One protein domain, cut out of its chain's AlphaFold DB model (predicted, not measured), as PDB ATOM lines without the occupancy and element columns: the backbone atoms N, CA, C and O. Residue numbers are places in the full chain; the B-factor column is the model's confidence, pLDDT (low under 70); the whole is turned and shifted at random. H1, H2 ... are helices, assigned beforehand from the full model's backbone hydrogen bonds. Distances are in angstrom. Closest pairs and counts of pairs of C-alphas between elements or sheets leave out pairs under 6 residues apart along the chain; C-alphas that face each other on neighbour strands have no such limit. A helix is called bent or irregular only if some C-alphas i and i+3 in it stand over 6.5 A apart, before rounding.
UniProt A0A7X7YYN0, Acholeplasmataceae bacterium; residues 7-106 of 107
ATOM      1  N   GLU A   7     -20.971  17.829  55.532       96.50
ATOM      2  CA  GLU A   7     -20.145  17.401  56.668       96.50
ATOM      3  C   GLU A   7     -18.658  17.346  56.293       96.50
ATOM      4  O   GLU A   7     -17.817  17.751  57.089       96.50
ATOM      5  N   ALA A   8     -18.309  16.950  55.063       94.88
ATOM      6  CA  ALA A   8     -16.916  16.967  54.611       94.88
ATOM      7  C   ALA A   8     -16.338  18.393  54.593       94.88
ATOM      8  O   ALA A   8     -15.196  18.607  55.001       94.88
ATOM      9  N   LEU A   9     -17.138  19.386  54.187       92.88
ATOM     10  CA  LEU A   9     -16.734  20.797  54.219       92.88
ATOM     11  C   LEU A   9     -16.542  21.295  55.655       92.88
ATOM     12  O   LEU A   9     -15.585  22.011  55.942       92.88
ATOM     13  N   LYS A  10     -17.426  20.884  56.568       96.75
ATOM     14  CA  LYS A  10     -17.324  21.206  57.994       96.75
ATOM     15  C   LYS A  10     -16.072  20.598  58.631       96.75
ATOM     16  O   LYS A  10     -15.383  21.294  59.368       96.75
ATOM     17  N   LEU A  11     -15.747  19.343  58.317       96.50
ATOM     18  CA  LEU A  11     -14.518  18.684  58.777       96.50
ATOM     19  C   LEU A  11     -13.259  19.379  58.231       96.50
ATOM     20  O   LEU A  11     -12.287  19.558  58.962       96.50
ATOM     21  N   ALA A  12     -13.293  19.834  56.975       96.38
ATOM     22  CA  ALA A  12     -12.180  20.538  56.339       96.38
ATOM     23  C   ALA A  12     -12.006  22.000  56.791       96.38
ATOM     24  O   ALA A  12     -10.966  22.605  56.523       96.38
ATOM     25  N   ALA A  13     -12.985  22.589  57.491       96.00
ATOM     26  CA  ALA A  13     -12.953  23.998  57.896       96.00
ATOM     27  C   ALA A  13     -11.717  24.356  58.749       96.00
ATOM     28  O   ALA A  13     -11.240  25.491  58.708       96.00
ATOM     29  N   GLY A  14     -11.155  23.378  59.469       96.75
ATOM     30  CA  GLY A  14      -9.939  23.543  60.269       96.75
ATOM     31  C   GLY A  14      -8.643  23.706  59.465       96.75
ATOM     32  O   GLY A  14      -7.624  24.077  60.038       96.75
ATOM     33  N   PHE A  15      -8.639  23.464  58.149       98.00
ATOM     34  CA  PHE A  15      -7.417  23.549  57.333       98.00
ATOM     35  C   PHE A  15      -7.032  24.992  56.961       98.00
ATOM     36  O   PHE A  15      -5.913  25.251  56.506       98.00
ATOM     37  N   GLY A  16      -7.943  25.952  57.155       96.56
ATOM     38  CA  GLY A  16      -7.744  27.359  56.810       96.56
ATOM     39  C   GLY A  16      -6.497  27.981  57.451       96.56
ATOM     40  O   GLY A  16      -6.135  27.684  58.589       96.56
ATOM     41  N   GLY A  17      -5.811  28.854  56.705       97.38
ATOM     42  CA  GLY A  17      -4.616  29.555  57.195       97.38
ATOM     43  C   GLY A  17      -3.449  28.633  57.560       97.38
ATOM     44  O   GLY A  17      -2.640  29.006  58.405       97.38
ATOM     45  N   GLY A  18      -3.394  27.431  56.977       97.50
ATOM     46  CA  GLY A  18      -2.433  26.399  57.353       97.50
ATOM     47  C   GLY A  18      -2.642  25.931  58.787       97.50
ATOM     48  O   GLY A  18      -1.703  25.939  59.582       97.50
ATOM     49  N   MET A  19      -3.895  25.593  59.113       97.50
ATOM     50  CA  MET A  19      -4.364  25.219  60.455       97.50
ATOM     51  C   MET A  19      -4.190  26.340  61.496       97.50
ATOM     52  O   MET A  19      -3.930  26.085  62.669       97.50
ATOM     53  N   GLY A  20      -4.278  27.601  61.061       97.38
ATOM     54  CA  GLY A  20      -4.085  28.785  61.909       97.38
ATOM     55  C   GLY A  20      -2.635  29.080  62.316       97.38
ATOM     56  O   GLY A  20      -2.376  30.142  62.875       97.38
ATOM     57  N   VAL A  21      -1.691  28.189  62.005       98.06
ATOM     58  CA  VAL A  21      -0.258  28.323  62.333       98.06
ATOM     59  C   VAL A  21       0.609  28.591  61.101       98.06
ATOM     60  O   VAL A  21       1.832  28.522  61.168       98.06
ATOM     61  N   GLU A  22      -0.028  28.865  59.961       97.69
ATOM     62  CA  GLU A  22       0.615  29.151  58.675       97.69
ATOM     63  C   GLU A  22       1.550  28.044  58.160       97.69
ATOM     64  O   GLU A  22       2.411  28.294  57.316       97.69
ATOM     65  N   SER A  23       1.327  26.808  58.617       98.12
ATOM     66  CA  SER A  23       1.985  25.605  58.105       98.12
ATOM     67  C   SER A  23       1.399  25.227  56.735       98.12
ATOM     68  O   SER A  23       1.001  26.102  55.976       98.12
ATOM     69  N   ILE A  24       1.340  23.949  56.370       98.19
ATOM     70  CA  ILE A  24       0.911  23.483  55.041       98.19
ATOM     71  C   ILE A  24      -0.417  24.110  54.596       98.19
ATOM     72  O   ILE A  24      -1.380  24.166  55.358       98.19
ATOM     73  N   CYS A  25      -0.463  24.590  53.351       98.50
ATOM     74  CA  CYS A  25      -1.627  25.245  52.767       98.50
ATOM     75  C   CYS A  25      -2.885  24.373  52.834       98.50
ATOM     76  O   CYS A  25      -2.898  23.245  52.343       98.50
ATOM     77  N   GLY A  26      -3.986  24.943  53.331       98.44
ATOM     78  CA  GLY A  26      -5.255  24.222  53.441       98.44
ATOM     79  C   GLY A  26      -5.829  23.740  52.104       98.44
ATOM     80  O   GLY A  26      -6.534  22.738  52.084       98.44
ATOM     81  N   ALA A  27      -5.495  24.389  50.981       98.31
ATOM     82  CA  ALA A  27      -5.886  23.910  49.651       98.31
ATOM     83  C   ALA A  27      -5.174  22.594  49.279       98.31
ATOM     84  O   ALA A  27      -5.785  21.720  48.671       98.31
ATOM     85  N   ILE A  28      -3.916  22.423  49.704       98.44
ATOM     86  CA  ILE A  28      -3.171  21.170  49.527       98.44
ATOM     87  C   ILE A  28      -3.788  20.086  50.416       98.44
ATOM     88  O   ILE A  28      -4.130  19.011  49.931       98.44
ATOM     89  N   THR A  29      -4.007  20.381  51.701       98.19
ATOM     90  CA  THR A  29      -4.630  19.435  52.642       98.19
ATOM     91  C   THR A  29      -6.024  19.001  52.177       98.19
ATOM     92  O   THR A  29      -6.343  17.814  52.197       98.19
ATOM     93  N   GLY A  30      -6.837  19.943  51.691       97.69
ATOM     94  CA  GLY A  30      -8.146  19.658  51.106       97.69
ATOM     95  C   GLY A  30      -8.058  18.807  49.836       97.69
ATOM     96  O   GLY A  30      -8.829  17.863  49.690       97.69
ATOM     97  N   GLY A  31      -7.095  19.072  48.950       97.69
ATOM     98  CA  GLY A  31      -6.871  18.249  47.757       97.69
ATOM     99  C   GLY A  31      -6.504  16.800  48.091       97.69
ATOM    100  O   GLY A  31      -7.070  15.875  47.516       97.69
ATOM    101  N   ILE A  32      -5.652  16.581  49.097       96.94
ATOM    102  CA  ILE A  32      -5.320  15.234  49.596       96.94
ATOM    103  C   ILE A  32      -6.557  14.540  50.184       96.94
ATOM    104  O   ILE A  32      -6.769  13.346  49.956       96.94
ATOM    105  N   MET A  33      -7.413  15.282  50.897       96.19
ATOM    106  CA  MET A  33      -8.688  14.758  51.400       96.19
ATOM    107  C   MET A  33      -9.593  14.285  50.251       96.19
ATOM    108  O   MET A  33     -10.204  13.223  50.358       96.19
ATOM    109  N   VAL A  34      -9.641  15.022  49.135       96.06
ATOM    110  CA  VAL A  34     -10.385  14.622  47.927       96.06
ATOM    111  C   VAL A  34      -9.781  13.370  47.287       96.06
ATOM    112  O   VAL A  34     -10.519  12.429  47.003       96.06
ATOM    113  N   LEU A  35      -8.459  13.312  47.100       94.69
ATOM    114  CA  LEU A  35      -7.792  12.115  46.568       94.69
ATOM    115  C   LEU A  35      -8.084  10.888  47.443       94.69
ATOM    116  O   LEU A  35      -8.397   9.815  46.932       94.69
ATOM    117  N   SER A  36      -8.053  11.060  48.764       92.94
ATOM    118  CA  SER A  36      -8.391   9.994  49.708       92.94
ATOM    119  C   SER A  36      -9.843   9.545  49.546       92.94
ATOM    120  O   SER A  36     -10.102   8.348  49.467       92.94
ATOM    121  N   HIS A  37     -10.783  10.487  49.439       92.38
ATOM    122  CA  HIS A  37     -12.203  10.189  49.241       92.38
ATOM    123  C   HIS A  37     -12.477   9.383  47.961       92.38
ATOM    124  O   HIS A  37     -13.336   8.506  47.968       92.38
ATOM    125  N   LEU A  38     -11.753   9.673  46.877       91.25
ATOM    126  CA  LEU A  38     -11.962   9.026  45.582       91.25
ATOM    127  C   LEU A  38     -11.266   7.663  45.464       91.25
ATOM    128  O   LEU A  38     -11.824   6.751  44.856       91.25
ATOM    129  N   TYR A  39     -10.060   7.517  46.019       89.62
ATOM    130  CA  TYR A  39      -9.190   6.371  45.717       89.62
ATOM    131  C   TYR A  39      -8.927   5.425  46.898       89.62
ATOM    132  O   TYR A  39      -8.403   4.330  46.685       89.62
ATOM    133  N   VAL A  40      -9.296   5.788  48.133       88.31
ATOM    134  CA  VAL A  40      -9.189   4.895  49.301       88.31
ATOM    135  C   VAL A  40     -10.529   4.204  49.546       88.31
ATOM    136  O   VAL A  40     -11.552   4.860  49.719       88.31
ATOM    137  N   LYS A  41     -10.531   2.864  49.591       81.75
ATOM    138  CA  LYS A  41     -11.759   2.072  49.779       81.75
ATOM    139  C   LYS A  41     -12.121   1.872  51.249       81.75
ATOM    140  O   LYS A  41     -13.279   2.066  51.606       81.75
ATOM    141  N   GLN A  42     -11.169   1.476  52.097       75.31
ATOM    142  CA  GLN A  42     -11.413   1.311  53.535       75.31
ATOM    143  C   GLN A  42     -10.312   1.900  54.426       75.31
ATOM    144  O   GLN A  42     -10.642   2.478  55.460       75.31
ATOM    145  N   ARG A  43      -9.018   1.782  54.085       73.69
ATOM    146  CA  ARG A  43      -7.920   2.315  54.929       73.69
ATOM    147  C   ARG A  43      -6.656   2.695  54.151       73.69
ATOM    148  O   ARG A  43      -6.400   2.203  53.058       73.69
ATOM    149  N   SER A  44      -5.826   3.537  54.768       61.94
ATOM    150  CA  SER A  44      -4.629   4.165  54.176       61.94
ATOM    151  C   SER A  44      -3.552   3.204  53.647       61.94
ATOM    152  O   SER A  44      -2.753   3.600  52.807       61.94
ATOM    153  N   HIS A  45      -3.516   1.950  54.106       64.88
ATOM    154  CA  HIS A  45      -2.494   0.961  53.724       64.88
ATOM    155  C   HIS A  45      -2.937  -0.024  52.630       64.88
ATOM    156  O   HIS A  45      -2.266  -1.025  52.397       64.88
ATOM    157  N   GLU A  46      -4.075   0.212  51.976       64.44
ATOM    158  CA  GLU A  46      -4.625  -0.735  50.993       64.44
ATOM    159  C   GLU A  46      -3.998  -0.622  49.606       64.44
ATOM    160  O   GLU A  46      -4.076  -1.565  48.823       64.44
ATOM    161  N   SER A  47      -3.373   0.513  49.292       64.56
ATOM    162  CA  SER A  47      -2.716   0.726  48.009       64.56
ATOM    163  C   SER A  47      -1.644   1.804  48.114       64.56
ATOM    164  O   SER A  47      -1.887   2.869  48.677       64.56
ATOM    165  N   ASN A  48      -0.484   1.568  47.495       82.81
ATOM    166  CA  ASN A  48       0.529   2.611  47.285       82.81
ATOM    167  C   ASN A  48       0.015   3.743  46.380       82.81
ATOM    168  O   ASN A  48       0.615   4.814  46.344       82.81
ATOM    169  N   ARG A  49      -1.116   3.539  45.687       86.25
ATOM    170  CA  ARG A  49      -1.649   4.492  44.716       86.25
ATOM    171  C   ARG A  49      -1.964   5.851  45.326       86.25
ATOM    172  O   ARG A  49      -1.621   6.863  44.731       86.25
ATOM    173  N   ILE A  50      -2.571   5.893  46.514       89.94
ATOM    174  CA  ILE A  50      -2.877   7.180  47.156       89.94
ATOM    175  C   ILE A  50      -1.598   7.962  47.464       89.94
ATOM    176  O   ILE A  50      -1.542   9.162  47.215       89.94
ATOM    177  N   LYS A  51      -0.545   7.259  47.898       90.44
ATOM    178  CA  LYS A  51       0.763   7.843  48.190       90.44
ATOM    179  C   LYS A  51       1.430   8.420  46.940       90.44
ATOM    180  O   LYS A  51       2.060   9.472  46.998       90.44
ATOM    181  N   GLU A  52       1.299   7.741  45.806       94.00
ATOM    182  CA  GLU A  52       1.792   8.244  44.520       94.00
ATOM    183  C   GLU A  52       1.049   9.519  44.106       94.00
ATOM    184  O   GLU A  52       1.690  10.520  43.796       94.00
ATOM    185  N   LEU A  53      -0.287   9.508  44.169       95.56
ATOM    186  CA  LEU A  53      -1.119  10.639  43.754       95.56
ATOM    187  C   LEU A  53      -0.944  11.863  44.663       95.56
ATOM    188  O   LEU A  53      -0.856  12.983  44.165       95.56
ATOM    189  N   GLU A  54      -0.862  11.680  45.986       95.62
ATOM    190  CA  GLU A  54      -0.621  12.796  46.911       95.62
ATOM    191  C   GLU A  54       0.787  13.380  46.732       95.62
ATOM    192  O   GLU A  54       0.948  14.599  46.748       95.62
ATOM    193  N   THR A  55       1.795  12.533  46.488       97.25
ATOM    194  CA  THR A  55       3.168  12.988  46.224       97.25
ATOM    195  C   THR A  55       3.223  13.777  44.923       97.25
ATOM    196  O   THR A  55       3.769  14.878  44.896       97.25
ATOM    197  N   GLU A  56       2.613  13.258  43.855       98.12
ATOM    198  CA  GLU A  56       2.520  13.956  42.573       98.12
ATOM    199  C   GLU A  56       1.814  15.308  42.726       98.12
ATOM    200  O   GLU A  56       2.309  16.320  42.227       98.12
ATOM    201  N   PHE A  57       0.692  15.344  43.447       98.69
ATOM    202  CA  PHE A  57      -0.071  16.564  43.679       98.69
ATOM    203  C   PHE A  57       0.759  17.626  44.411       98.69
ATOM    204  O   PHE A  57       0.842  18.767  43.950       98.69
ATOM    205  N   ILE A  58       1.412  17.249  45.515       98.62
ATOM    206  CA  ILE A  58       2.233  18.158  46.324       98.62
ATOM    207  C   ILE A  58       3.445  18.652  45.531       98.62
ATOM    208  O   ILE A  58       3.707  19.855  45.522       98.62
ATOM    209  N   GLU A  59       4.180  17.763  44.861       98.69
ATOM    210  CA  GLU A  59       5.385  18.143  44.116       98.69
ATOM    211  C   GLU A  59       5.040  18.986  42.883       98.69
ATOM    212  O   GLU A  59       5.699  19.992  42.628       98.69
ATOM    213  N   THR A  60       3.959  18.669  42.165       98.75
ATOM    214  CA  THR A  60       3.479  19.511  41.055       98.75
ATOM    215  C   THR A  60       3.093  20.898  41.555       98.75
ATOM    216  O   THR A  60       3.529  21.904  40.995       98.75
ATOM    217  N   PHE A  61       2.339  20.970  42.655       98.75
ATOM    218  CA  PHE A  61       1.959  22.244  43.258       98.75
ATOM    219  C   PHE A  61       3.184  23.053  43.689       98.75
ATOM    220  O   PHE A  61       3.290  24.241  43.385       98.75
ATOM    221  N   LYS A  62       4.138  22.407  44.363       98.62
ATOM    222  CA  LYS A  62       5.387  23.027  44.807       98.62
ATOM    223  C   LYS A  62       6.221  23.532  43.633       98.62
ATOM    224  O   LYS A  62       6.799  24.606  43.747       98.62
ATOM    225  N   ASN A  63       6.269  22.803  42.522       98.62
ATOM    226  CA  ASN A  63       6.992  23.222  41.324       98.62
ATOM    227  C   ASN A  63       6.334  24.436  40.652       98.62
ATOM    228  O   ASN A  63       7.038  25.356  40.245       98.62
ATOM    229  N   GLU A  64       5.001  24.482  40.577       98.38
ATOM    230  CA  GLU A  64       4.278  25.594  39.939       98.38
ATOM    231  C   GLU A  64       4.178  26.852  40.826       98.38
ATOM    232  O   GLU A  64       4.168  27.968  40.308       98.38
ATOM    233  N   MET A  65       4.130  26.697  42.154       98.12
ATOM    234  CA  MET A  65       3.922  27.801  43.115       98.12
ATOM    235  C   MET A  65       5.165  28.130  43.962       98.12
ATOM    236  O   MET A  65       5.207  29.101  44.723       98.12
ATOM    237  N   GLY A  66       6.209  27.310  43.861       98.25
ATOM    238  CA  GLY A  66       7.502  27.465  44.527       98.25
ATOM    239  C   GLY A  66       7.543  27.121  46.022       98.25
ATOM    240  O   GLY A  66       8.624  27.160  46.603       98.25
ATOM    241  N   CYS A  67       6.413  26.844  46.676       98.06
ATOM    242  CA  CYS A  67       6.340  26.417  48.081       98.06
ATOM    243  C   CYS A  67       4.977  25.789  48.410       98.06
ATOM    244  O   CYS A  67       4.058  25.823  47.594       98.06
ATOM    245  N   ILE A  68       4.865  25.198  49.604       98.44
ATOM    246  CA  ILE A  68       3.663  24.475  50.059       98.44
ATOM    247  C   ILE A  68       3.106  24.992  51.389       98.44
ATOM    248  O   ILE A  68       1.946  24.741  51.716       98.44
ATOM    249  N   ASP A  69       3.910  25.709  52.172       98.19
ATOM    250  CA  ASP A  69       3.470  26.334  53.410       98.19
ATOM    251  C   ASP A  69       2.637  27.591  53.125       98.19
ATOM    252  O   ASP A  69       2.863  28.356  52.185       98.19
ATOM    253  N   CYS A  70       1.615  27.785  53.950       98.50
ATOM    254  CA  CYS A  70       0.636  28.844  53.816       98.50
ATOM    255  C   CYS A  70       1.291  30.212  53.991       98.50
ATOM    256  O   CYS A  70       0.876  31.144  53.305       98.50
ATOM    257  N   LYS A  71       2.304  30.331  54.857       98.56
ATOM    258  CA  LYS A  71       3.058  31.571  55.047       98.56
ATOM    259  C   LYS A  71       3.696  32.047  53.738       98.56
ATOM    260  O   LYS A  71       3.342  33.119  53.252       98.56
ATOM    261  N   CYS A  72       4.542  31.224  53.119       98.44
ATOM    262  CA  CYS A  72       5.195  31.548  51.852       98.44
ATOM    263  C   CYS A  72       4.182  31.859  50.737       98.44
ATOM    264  O   CYS A  72       4.343  32.814  49.976       98.44
ATOM    265  N   LEU A  73       3.099  31.082  50.645       98.56
ATOM    266  CA  LEU A  73       2.075  31.301  49.622       98.56
ATOM    267  C   LEU A  73       1.292  32.601  49.839       98.56
ATOM    268  O   LEU A  73       0.943  33.265  48.863       98.56
ATOM    269  N   LYS A  74       1.027  32.993  51.093       97.69
ATOM    270  CA  LYS A  74       0.404  34.286  51.399       97.69
ATOM    271  C   LYS A  74       1.302  35.440  50.971       97.69
ATOM    272  O   LYS A  74       0.808  36.356  50.326       97.69
ATOM    273  N   GLU A  75       2.589  35.371  51.295       98.00
ATOM    274  CA  GLU A  75       3.568  36.400  50.929       98.00
ATOM    275  C   GLU A  75       3.656  36.593  49.407       98.00
ATOM    276  O   GLU A  75       3.776  37.720  48.934       98.00
ATOM    277  N   LYS A  76       3.546  35.507  48.632       97.88
ATOM    278  CA  LYS A  76       3.653  35.547  47.167       97.88
ATOM    279  C   LYS A  76       2.352  35.885  46.437       97.88
ATOM    280  O   LYS A  76       2.400  36.538  45.398       97.88
ATOM    281  N   TYR A  77       1.208  35.396  46.921       97.75
ATOM    282  CA  TYR A  77      -0.017  35.326  46.110       97.75
ATOM    283  C   TYR A  77      -1.278  35.871  46.790       97.75
ATOM    284  O   TYR A  77      -2.307  35.988  46.122       97.75
ATOM    285  N   ARG A  78      -1.250  36.185  48.095       96.69
ATOM    286  CA  ARG A  78      -2.430  36.709  48.802       96.69
ATOM    287  C   ARG A  78      -2.446  38.232  48.784       96.69
ATOM    288  O   ARG A  78      -1.493  38.878  49.201       96.69
ATOM    289  N   ASN A  79      -3.605  38.801  48.470       96.31
ATOM    290  CA  ASN A  79      -3.944  40.186  48.803       96.31
ATOM    291  C   ASN A  79      -5.372  40.260  49.371       96.31
ATOM    292  O   ASN A  79      -6.053  39.238  49.486       96.31
ATOM    293  N   ASP A  80      -5.827  41.441  49.785       96.06
ATOM    294  CA  ASP A  80      -7.144  41.565  50.413       96.06
ATOM    295  C   ASP A  80      -8.329  41.572  49.449       96.06
ATOM    296  O   ASP A  80      -9.441  41.300  49.900       96.06
ATOM    297  N   GLU A  81      -8.097  41.784  48.156       97.44
ATOM    298  CA  GLU A  81      -9.138  41.757  47.126       97.44
ATOM    299  C   GLU A  81      -9.489  40.318  46.735       97.44
ATOM    300  O   GLU A  81     -10.652  39.925  46.761       97.44
ATOM    301  N   ILE A  82      -8.475  39.504  46.429       96.62
ATOM    302  CA  ILE A  82      -8.663  38.134  45.921       96.62
ATOM    303  C   ILE A  82      -8.406  37.061  46.980       96.62
ATOM    304  O   ILE A  82      -8.600  35.874  46.721       96.62
ATOM    305  N   LYS A  83      -7.938  37.448  48.173       97.19
ATOM    306  CA  LYS A  83      -7.562  36.526  49.254       97.19
ATOM    307  C   LYS A  83      -6.624  35.436  48.723       97.19
ATOM    308  O   LYS A  83      -5.584  35.760  48.165       97.19
ATOM    309  N   CYS A  84      -6.956  34.161  48.910       97.94
ATOM    310  CA  CYS A  84      -6.132  33.034  48.465       97.94
ATOM    311  C   CYS A  84      -6.579  32.454  47.112       97.94
ATOM    312  O   CYS A  84      -6.153  31.353  46.776       97.94
ATOM    313  N   ASN A  85      -7.430  33.145  46.343       98.25
ATOM    314  CA  ASN A  85      -8.067  32.572  45.152       98.25
ATOM    315  C   ASN A  85      -7.061  32.010  44.140       98.25
ATOM    316  O   ASN A  85      -7.269  30.907  43.655       98.25
ATOM    317  N   LEU A  86      -5.940  32.696  43.881       97.94
ATOM    318  CA  LEU A  86      -4.903  32.187  42.969       97.94
ATOM    319  C   LEU A  86      -4.336  30.836  43.427       97.94
ATOM    320  O   LEU A  86      -4.181  29.916  42.631       97.94
ATOM    321  N   VAL A  87      -4.078  30.705  44.730       98.38
ATOM    322  CA  VAL A  87      -3.554  29.483  45.354       98.38
ATOM    323  C   VAL A  87      -4.596  28.364  45.309       98.38
ATOM    324  O   VAL A  87      -4.268  27.228  44.972       98.38
ATOM    325  N   ILE A  88      -5.854  28.689  45.617       98.44
ATOM    326  CA  ILE A  88      -6.974  27.741  45.614       98.44
ATOM    327  C   ILE A  88      -7.230  27.221  44.197       98.44
ATOM    328  O   ILE A  88      -7.315  26.012  44.005       98.44
ATOM    329  N   PHE A  89      -7.311  28.109  43.203       98.44
ATOM    330  CA  PHE A  89      -7.555  27.715  41.817       98.44
ATOM    331  C   PHE A  89      -6.409  26.900  41.243       98.44
ATOM    332  O   PHE A  89      -6.668  25.918  40.560       98.44
ATOM    333  N   LYS A  90      -5.156  27.238  41.565       98.69
ATOM    334  CA  LYS A  90      -4.020  26.427  41.134       98.69
ATOM    335  C   LYS A  90      -4.060  25.019  41.737       98.69
ATOM    336  O   LYS A  90      -3.851  24.045  41.022       98.69
ATOM    337  N   ALA A  91      -4.367  24.893  43.030       98.62
ATOM    338  CA  ALA A  91      -4.546  23.584  43.658       98.62
ATOM    339  C   ALA A  91      -5.680  22.789  42.989       98.62
ATOM    340  O   ALA A  91      -5.496  21.615  42.682       98.62
ATOM    341  N   ALA A  92      -6.820  23.432  42.723       98.31
ATOM    342  CA  ALA A  92      -7.953  22.806  42.047       98.31
ATOM    343  C   ALA A  92      -7.602  22.361  40.618       98.31
ATOM    344  O   ALA A  92      -7.871  21.222  40.265       98.31
ATOM    345  N   GLU A  93      -6.926  23.203  39.832       98.56
ATOM    346  CA  GLU A  93      -6.477  22.878  38.472       98.56
ATOM    347  C   GLU A  93      -5.585  21.630  38.458       98.56
ATOM    348  O   GLU A  93      -5.805  20.709  37.671       98.56
ATOM    349  N   ILE A  94      -4.581  21.571  39.339       98.69
ATOM    350  CA  ILE A  94      -3.670  20.422  39.411       98.69
ATOM    351  C   ILE A  94      -4.439  19.163  39.829       98.69
ATOM    352  O   ILE A  94      -4.252  18.105  39.225       98.69
ATOM    353  N   LEU A  95      -5.313  19.281  40.831       98.25
ATOM    354  CA  LEU A  95      -6.139  18.178  41.313       98.25
ATOM    355  C   LEU A  95      -7.068  17.645  40.212       98.25
ATOM    356  O   LEU A  95      -7.135  16.434  40.011       98.25
ATOM    357  N   ASP A  96      -7.727  18.532  39.465       97.31
ATOM    358  CA  ASP A  96      -8.618  18.176  38.361       97.31
ATOM    359  C   ASP A  96      -7.863  17.449  37.243       97.31
ATOM    360  O   ASP A  96      -8.358  16.445  36.732       97.31
ATOM    361  N   ARG A  97      -6.640  17.885  36.895       97.62
ATOM    362  CA  ARG A  97      -5.795  17.175  35.912       97.62
ATOM    363  C   ARG A  97      -5.493  15.743  36.350       97.62
ATOM    364  O   ARG A  97      -5.596  14.825  35.537       97.62
ATOM    365  N   ILE A  98      -5.147  15.552  37.624       96.94
ATOM    366  CA  ILE A  98      -4.890  14.223  38.188       96.94
ATOM    367  C   ILE A  98      -6.173  13.386  38.138       96.94
ATOM    368  O   ILE A  98      -6.168  12.297  37.572       96.94
ATOM    369  N   ILE A  99      -7.296  13.899  38.651       95.44
ATOM    370  CA  ILE A  99      -8.570  13.164  38.691       95.44
ATOM    371  C   ILE A  99      -9.055  12.791  37.287       95.44
ATOM    372  O   ILE A  99      -9.494  11.659  37.081       95.44
ATOM    373  N   ALA A 100      -8.965  13.704  36.320       94.88
ATOM    374  CA  ALA A 100      -9.366  13.444  34.942       94.88
ATOM    375  C   ALA A 100      -8.542  12.308  34.315       94.88
ATOM    376  O   ALA A 100      -9.112  11.408  33.699       94.88
ATOM    377  N   ARG A 101      -7.218  12.307  34.524       95.19
ATOM    378  CA  ARG A 101      -6.324  11.241  34.046       95.19
ATOM    379  C   ARG A 101      -6.666   9.884  34.660       95.19
ATOM    380  O   ARG A 101      -6.741   8.885  33.947       95.19
ATOM    381  N   GLU A 102      -6.860   9.840  35.975       91.06
ATOM    382  CA  GLU A 102      -7.180   8.594  36.677       91.06
ATOM    383  C   GLU A 102      -8.559   8.057  36.275       91.06
ATOM    384  O   GLU A 102      -8.718   6.858  36.049       91.06
ATOM    385  N   SER A 103      -9.544   8.942  36.108       84.69
ATOM    386  CA  SER A 103     -10.900   8.556  35.699       84.69
ATOM    387  C   SER A 103     -10.914   7.955  34.290       84.69
ATOM    388  O   SER A 103     -11.573   6.946  34.076       84.69
ATOM    389  N   ALA A 104     -10.125   8.506  33.359       76.38
ATOM    390  CA  ALA A 104      -9.983   7.972  32.000       76.38
ATOM    391  C   ALA A 104      -9.220   6.632  31.930       76.38
ATOM    392  O   ALA A 104      -9.295   5.934  30.927       76.38
ATOM    393  N   SER A 105      -8.471   6.275  32.977       61.16
ATOM    394  CA  SER A 105      -7.716   5.012  33.054       61.16
ATOM    395  C   SER A 105      -8.516   3.873  33.699       61.16
ATOM    396  O   SER A 105      -8.008   2.760  33.822       61.16
ATOM    397  N   THR A 106      -9.738   4.160  34.164       55.03
ATOM    398  CA  THR A 106     -10.607   3.207  34.874       55.03
ATOM    399  C   THR A 106     -11.796   2.746  34.008       55.03
ATOM    400  O   THR A 106     -12.689   2.069  34.520       55.03
TER     401      THR A 106
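This is residues 7 to 106 of the 107 residues of a protein of Acholeplasmataceae bacterium (UniProt A0A7X7YYN0). Three long helices, H2, H3 and H5, make an up-and-down bundle, and a kinked helix H1 packs on the first part of H2, on the side away from H5. The short helix H4 sits at the end of the bundle where H2 and H5 begin and H3 ends, set across H1 and H5. The printed part has 100 residues with five named helices, in the order H1 H2 H3 H4 H5, and no named strand; the class is all helix. The whole is compact, with a radius of gyration of the C-alphas of 13.8 A, and its outline is elongated, with spans of 41 by 27 by 19 A.

H1 takes residues 7 to 22, and C-alpha 7 stands at (-20.145, 17.401, 56.668). H1 is irregular, with C-alphas 14 and 17 at 8.6 A, and has a kink of 34 degrees near residue 16. H2, residues 26 to 39, is 19.8 A long from first to last C-alpha. H3, residues 48 to 65, is 25.8 A long and begins with C-alpha 48 at (0.529, 2.611, 47.285). H4 takes residues 70 to 77. H5, residues 85 to 104, is the longest by residues, 28.0 A, and ends with C-alpha 104 at (-9.983, 7.972, 32.000).

H2 and H5 are the hub, touching three other helices each. They touch each other at a shallow tilt of 15 degrees, the same way; their closest C-alphas, of Ala 27 and Ile 88, are 5.7 A apart. H2 and H3 are a helical hairpin at a shallow tilt of 29 degrees, opposite ways, closest at the C-alphas of Ile 32 and Glu 54, 5.9 A. H3 touches H5, opposite ways, at a tilt of 37 degrees, only just steep; the C-alphas of Phe 61 and Ala 91 are closest, 6.7 A. H1 and H2 are also a helical hairpin, closest at the C-alphas of Phe 15 and Gly 26, 4.5 A; H1 touches H2 with residues 12 to 19 alone. H4 touches H1, about perpendicular at 82 degrees, and only just touches H5, with 3 pairs of C-alphas within 8 A. H1 is apart from H3 and H5. In H2, H3, H4 and H5 every O i to N i+4 pair is within hydrogen-bond range; in H1, 6 of 12 are.

The two C-alphas farthest apart, of Glu 46 and Glu 81, are 42.9 A apart. The printed part has no cut. The links H1 to H2 and H3 to H4 are tight, and the links H2 to H3 and H4 to H5 are short. The mean pLDDT of the printed part is 93.6; residues 44 to 47 and 105 to 106 are under 70.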